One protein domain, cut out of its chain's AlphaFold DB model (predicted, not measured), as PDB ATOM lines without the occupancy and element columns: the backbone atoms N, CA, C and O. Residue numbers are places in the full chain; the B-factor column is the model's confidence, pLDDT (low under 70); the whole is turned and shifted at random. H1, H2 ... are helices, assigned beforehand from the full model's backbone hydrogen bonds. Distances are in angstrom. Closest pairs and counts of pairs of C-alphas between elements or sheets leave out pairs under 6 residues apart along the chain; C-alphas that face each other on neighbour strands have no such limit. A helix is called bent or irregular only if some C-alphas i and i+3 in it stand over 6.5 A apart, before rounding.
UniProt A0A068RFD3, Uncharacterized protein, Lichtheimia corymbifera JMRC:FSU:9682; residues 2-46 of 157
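What this domain is: This is residues 2 to 46 of the 157 residues of an uncharacterized protein of Lichtheimia corymbifera JMRC:FSU:9682 (UniProt A0A068RFD3). Two separate helices form an open L: the longer H1 is one arm, the shorter H2 is the other, and a stretch with no named element, residues 25 to 33, makes the corner and holds the arms away from each other. The printed part has no core, and no stretch of it folds back on another. The printed part has 45 residues, with two named helices, H1 then H2, no named strand, and the class all helix. It is extended, with a radius of gyration of the C-alphas of 17.8 A and spans of 53 by 26 by 8 A.

How they stand to each other: H1, residues 4 to 24, comes first, and its N-to-C direction has x, y and z components of 0.79, 0.45 and 0.42. A short link of 9 residues leads to H2, residues 34 to 46, whose direction has components of 0.28, -0.78 and -0.56. H1 and H2 are apart, with no C-alpha of the one within 8 A of the other. Residues 2 to 46 stand free: no C-alpha has another, 8 or more residues away along the chain, within 10 A. In H2 every O i to N i+4 pair is within hydrogen-bond range; in H1 14 of 17 are.

Where its parts are: H1 begins at C-alpha 4 at (-16.151, -52.347, 29.421) and ends at C-alpha 24 at (8.971, -36.108, 39.151), 31.5 A from first to last C-alpha. H2 runs 18.4 A, from Met 34 to C-alpha 46 at (32.575, -48.764, 32.000). Neither helix is bent.

The domain as a whole: The two C-alphas farthest apart are those of Tyr 2 and Gln 46, 54.1 A. The printed part has no cut. Its mean pLDDT is 74.5, and the model's confidence is under 70 at residues 2 to 6 and 23 to 33.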
ATOM      1  N   TYR A   2     -22.514 -50.049  26.896       52.28
ATOM      2  CA  TYR A   2     -21.241 -49.331  26.853       52.28
ATOM      3  C   TYR A   2     -20.092 -50.305  27.108       52.28
ATOM      4  O   TYR A   2     -20.188 -51.181  27.967       52.28
ATOM      5  N   ASP A   3     -19.052 -50.165  26.297       54.31
ATOM      6  CA  ASP A   3     -17.880 -51.028  26.215       54.31
ATOM      7  C   ASP A   3     -17.061 -51.010  27.519       54.31
ATOM      8  O   ASP A   3     -16.376 -50.034  27.823       54.31
ATOM      9  N   SER A   4     -17.056 -52.121  28.269       61.06
ATOM     10  CA  SER A   4     -16.151 -52.347  29.421       61.06
ATOM     11  C   SER A   4     -14.659 -52.271  29.057       61.06
ATOM     12  O   SER A   4     -13.792 -52.272  29.929       61.06
ATOM     13  N   SER A   5     -14.331 -52.255  27.765       62.16
ATOM     14  CA  SER A   5     -12.968 -52.106  27.258       62.16
ATOM     15  C   SER A   5     -12.469 -50.655  27.341       62.16
ATOM     16  O   SER A   5     -11.293 -50.428  27.632       62.16
ATOM     17  N   LEU A   6     -13.368 -49.680  27.162       65.75
ATOM     18  CA  LEU A   6     -13.059 -48.247  27.152       65.75
ATOM     19  C   LEU A   6     -12.677 -47.763  28.559       65.75
ATOM     20  O   LEU A   6     -11.666 -47.088  28.734       65.75
ATOM     21  N   THR A   7     -13.391 -48.256  29.574       75.94
ATOM     22  CA  THR A   7     -13.110 -47.975  30.991       75.94
ATOM     23  C   THR A   7     -11.790 -48.586  31.465       75.94
ATOM     24  O   THR A   7     -11.083 -47.992  32.278       75.94
ATOM     25  N   ARG A   8     -11.401 -49.757  30.939       83.19
ATOM     26  CA  ARG A   8     -10.126 -50.401  31.290       83.19
ATOM     27  C   ARG A   8      -8.925 -49.642  30.732       83.19
ATOM     28  O   ARG A   8      -7.914 -49.522  31.421       83.19
ATOM     29  N   LEU A   9      -9.016 -49.139  29.500       85.50
ATOM     30  CA  LEU A   9      -7.944 -48.345  28.897       85.50
ATOM     31  C   LEU A   9      -7.776 -46.997  29.607       85.50
ATOM     32  O   LEU A   9      -6.647 -46.573  29.848       85.50
ATOM     33  N   GLU A  10      -8.882 -46.346  29.961       86.44
ATOM     34  CA  GLU A  10      -8.862 -45.120  30.764       86.44
ATOM     35  C   GLU A  10      -8.220 -45.361  32.131       86.44
ATOM     36  O   GLU A  10      -7.305 -44.631  32.503       86.44
ATOM     37  N   LEU A  11      -8.579 -46.453  32.813       88.19
ATOM     38  CA  LEU A  11      -7.962 -46.833  34.084       88.19
ATOM     39  C   LEU A  11      -6.441 -47.018  33.965       88.19
ATOM     40  O   LEU A  11      -5.696 -46.531  34.815       88.19
ATOM     41  N   PHE A  12      -5.963 -47.678  32.906       89.50
ATOM     42  CA  PHE A  12      -4.525 -47.831  32.668       89.50
ATOM     43  C   PHE A  12      -3.824 -46.494  32.418       89.50
ATOM     44  O   PHE A  12      -2.710 -46.296  32.900       89.50
ATOM     45  N   LYS A  13      -4.458 -45.572  31.685       88.12
ATOM     46  CA  LYS A  13      -3.906 -44.230  31.461       88.12
ATOM     47  C   LYS A  13      -3.790 -43.462  32.772       88.12
ATOM     48  O   LYS A  13      -2.717 -42.941  33.054       88.12
ATOM     49  N   THR A  14      -4.836 -43.478  33.596       87.88
ATOM     50  CA  THR A  14      -4.835 -42.818  34.906       87.88
ATOM     51  C   THR A  14      -3.787 -43.419  35.842       87.88
ATOM     52  O   THR A  14      -3.047 -42.682  36.485       87.88
ATOM     53  N   GLN A  15      -3.656 -44.750  35.895       84.81
ATOM     54  CA  GLN A  15      -2.609 -45.397  36.696       84.81
ATOM     55  C   GLN A  15      -1.198 -45.014  36.230       84.81
ATOM     56  O   GLN A  15      -0.323 -44.777  37.058       84.81
ATOM     57  N   ASN A  16      -0.979 -44.924  34.918       86.75
ATOM     58  CA  ASN A  16       0.309 -44.529  34.351       86.75
ATOM     59  C   ASN A  16       0.632 -43.046  34.620       86.75
ATOM     60  O   ASN A  16       1.763 -42.702  34.944       86.75
ATOM     61  N   GLU A  17      -0.368 -42.169  34.537       85.38
ATOM     62  CA  GLU A  17      -0.226 -40.746  34.857       85.38
ATOM     63  C   GLU A  17       0.116 -40.523  36.338       85.38
ATOM     64  O   GLU A  17       1.067 -39.806  36.649       85.38
ATOM     65  N   LEU A  18      -0.572 -41.215  37.253       83.06
ATOM     66  CA  LEU A  18      -0.256 -41.179  38.686       83.06
ATOM     67  C   LEU A  18       1.150 -41.718  38.981       83.06
ATOM     68  O   LEU A  18       1.868 -41.149  39.799       83.06
ATOM     69  N   ALA A  19       1.566 -42.784  38.291       79.25
ATOM     70  CA  ALA A  19       2.908 -43.338  38.438       79.25
ATOM     71  C   ALA A  19       3.995 -42.386  37.916       79.25
ATOM     72  O   ALA A  19       5.072 -42.331  38.499       79.25
ATOM     73  N   ARG A  20       3.728 -41.611  36.855       78.06
ATOM     74  CA  ARG A  20       4.672 -40.602  36.347       78.06
ATOM     75  C   ARG A  20       4.942 -39.494  37.359       78.06
ATOM     76  O   ARG A  20       6.100 -39.131  37.530       78.06
ATOM     77  N   ASN A  21       3.910 -39.008  38.045       72.12
ATOM     78  CA  ASN A  21       4.067 -37.960  39.060       72.12
ATOM     79  C   ASN A  21       4.945 -38.412  40.238       72.12
ATOM     80  O   ASN A  21       5.606 -37.587  40.852       72.12
ATOM     81  N   PHE A  22       5.009 -39.717  40.511       70.06
ATOM     82  CA  PHE A  22       5.858 -40.275  41.567       70.06
ATOM     83  C   PHE A  22       7.363 -40.154  41.266       70.06
ATOM     84  O   PHE A  22       8.173 -40.161  42.186       70.06
ATOM     85  N   TYR A  23       7.747 -40.058  39.988       61.34
ATOM     86  CA  TYR A  23       9.151 -39.944  39.572       61.34
ATOM     87  C   TYR A  23       9.612 -38.498  39.344       61.34
ATOM     88  O   TYR A  23      10.817 -38.266  39.306       61.34
ATOM     89  N   ASP A  24       8.679 -37.551  39.198       64.81
ATOM     90  CA  ASP A  24       8.971 -36.108  39.151       64.81
ATOM     91  C   ASP A  24       8.977 -35.465  40.549       64.81
ATOM     92  O   ASP A  24       9.349 -34.300  40.702       64.81
ATOM     93  N   ASP A  25       8.585 -36.213  41.583       68.81
ATOM     94  CA  ASP A  25       8.655 -35.750  42.960       68.81
ATOM     95  C   ASP A  25      10.099 -35.833  43.482       68.81
ATOM     96  O   ASP A  25      10.577 -36.871  43.957       68.81
ATOM     97  N   PHE A  26      10.812 -34.709  43.376       61.38
ATOM     98  CA  PHE A  26      12.168 -34.540  43.905       61.38
ATOM     99  C   PHE A  26      12.248 -34.740  45.431       61.38
ATOM    100  O   PHE A  26      13.354 -34.894  45.953       61.38
ATOM    101  N   GLU A  27      11.117 -34.772  46.149       67.12
ATOM    102  CA  GLU A  27      11.078 -35.094  47.580       67.12
ATOM    103  C   GLU A  27      11.179 -36.602  47.845       67.12
ATOM    104  O   GLU A  27      11.714 -37.007  48.880       67.12
ATOM    105  N   PHE A  28      10.717 -37.451  46.920       66.75
ATOM    106  CA  PHE A  28      10.680 -38.905  47.126       66.75
ATOM    107  C   PHE A  28      11.993 -39.605  46.755       66.75
ATOM    108  O   PHE A  28      12.310 -40.675  47.278       66.75
ATOM    109  N   CYS A  29      12.782 -38.992  45.873       55.66
ATOM    110  CA  CYS A  29      14.133 -39.429  45.548       55.66
ATOM    111  C   CYS A  29      15.063 -38.212  45.552       55.66
ATOM    112  O   CYS A  29      15.393 -37.688  44.482       55.66
ATOM    113  N   PRO A  30      15.468 -37.722  46.739       67.00
ATOM    114  CA  PRO A  30      16.444 -36.653  46.821       67.00
ATOM    115  C   PRO A  30      17.729 -37.155  46.168       67.00
ATOM    116  O   PRO A  30      18.457 -37.978  46.721       67.00
ATOM    117  N   VAL A  31      17.997 -36.681  44.954       64.12
ATOM    118  CA  VAL A  31      19.294 -36.862  44.313       64.12
ATOM    119  C   VAL A  31      20.252 -35.960  45.078       64.12
ATOM    120  O   VAL A  31      20.400 -34.782  44.766       64.12
ATOM    121  N   LEU A  32      20.834 -36.509  46.146       65.00
ATOM    122  CA  LEU A  32      21.644 -35.777  47.122       65.00
ATOM    123  C   LEU A  32      22.846 -35.072  46.472       65.00
ATOM    124  O   LEU A  32      23.342 -34.088  47.016       65.00
ATOM    125  N   CYS A  33      23.287 -35.532  45.296       67.75
ATOM    126  CA  CYS A  33      24.308 -34.875  44.495       67.75
ATOM    127  C   CYS A  33      24.266 -35.338  43.027       67.75
ATOM    128  O   CYS A  33      24.230 -36.538  42.746       67.75
ATOM    129  N   MET A  34      24.319 -34.401  42.075       74.56
ATOM    130  CA  MET A  34      24.432 -34.732  40.645       74.56
ATOM    131  C   MET A  34      25.757 -35.434  40.304       74.56
ATOM    132  O   MET A  34      25.797 -36.221  39.357       74.56
ATOM    133  N   ASP A  35      26.807 -35.218  41.102       79.25
ATOM    134  CA  ASP A  35      28.105 -35.874  40.912       79.25
ATOM    135  C   ASP A  35      28.028 -37.380  41.213       79.25
ATOM    136  O   ASP A  35      28.572 -38.186  40.460       79.25
ATOM    137  N   GLU A  36      27.258 -37.793  42.229       78.88
ATOM    138  CA  GLU A  36      27.047 -39.215  42.545       78.88
ATOM    139  C   GLU A  36      26.327 -39.947  41.398       78.88
ATOM    140  O   GLU A  36      26.683 -41.073  41.032       78.88
ATOM    141  N   VAL A  37      25.350 -39.284  40.768       78.38
ATOM    142  CA  VAL A  37      24.654 -39.813  39.586       78.38
ATOM    143  C   VAL A  37      25.607 -39.930  38.402       78.38
ATOM    144  O   VAL A  37      25.562 -40.930  37.679       78.38
ATOM    145  N   TYR A  38      26.483 -38.943  38.202       82.81
ATOM    146  CA  TYR A  38      27.468 -38.967  37.127       82.81
ATOM    147  C   TYR A  38      28.465 -40.119  37.300       82.81
ATOM    148  O   TYR A  38      28.620 -40.926  36.381       82.81
ATOM    149  N   GLU A  39      29.046 -40.277  38.492       82.94
ATOM    150  CA  GLU A  39      29.952 -41.388  38.806       82.94
ATOM    151  C   GLU A  39      29.268 -42.751  38.664       82.94
ATOM    152  O   GLU A  39      29.848 -43.710  38.147       82.94
ATOM    153  N   HIS A  40      28.012 -42.870  39.103       81.12
ATOM    154  CA  HIS A  40      27.246 -44.100  38.938       81.12
ATOM    155  C   HIS A  40      27.029 -44.437  37.460       81.12
ATOM    156  O   HIS A  40      27.213 -45.586  37.041       81.12
ATOM    157  N   ARG A  41      26.687 -43.430  36.652       80.94
ATOM    158  CA  ARG A  41      26.470 -43.582  35.213       80.94
ATOM    159  C   ARG A  41      27.764 -43.928  34.480       80.94
ATOM    160  O   ARG A  41      27.731 -44.754  33.569       80.94
ATOM    161  N   GLU A  42      28.887 -43.341  34.878       82.31
ATOM    162  CA  GLU A  42      30.212 -43.676  34.359       82.31
ATOM    163  C   GLU A  42      30.586 -45.121  34.707       82.31
ATOM    164  O   GLU A  42      30.947 -45.898  33.823       82.31
ATOM    165  N   ARG A  43      30.382 -45.539  35.961       78.06
ATOM    166  CA  ARG A  43      30.638 -46.913  36.416       78.06
ATOM    167  C   ARG A  43      29.821 -47.942  35.639       78.06
ATOM    168  O   ARG A  43      30.348 -48.993  35.285       78.06
ATOM    169  N   ILE A  44      28.548 -47.665  35.347       75.81
ATOM    170  CA  ILE A  44      27.710 -48.554  34.527       75.81
ATOM    171  C   ILE A  44      28.207 -48.604  33.080       75.81
ATOM    172  O   ILE A  44      28.285 -49.689  32.509       75.81
ATOM    173  N   GLN A  45      28.574 -47.467  32.487       77.19
ATOM    174  CA  GLN A  45      29.079 -47.426  31.110       77.19
ATOM    175  C   GLN A  45      30.427 -48.143  30.967       77.19
ATOM    176  O   GLN A  45      30.642 -48.867  29.995       77.19
ATOM    177  N   GLN A  46      31.305 -48.036  31.965       70.81
ATOM    178  CA  GLN A  46      32.575 -48.764  32.000       70.81
ATOM    179  C   GLN A  46      32.398 -50.284  32.197       70.81
ATOM    180  O   GLN A  46      33.289 -51.061  31.850       70.81
TER     181      GLN A  46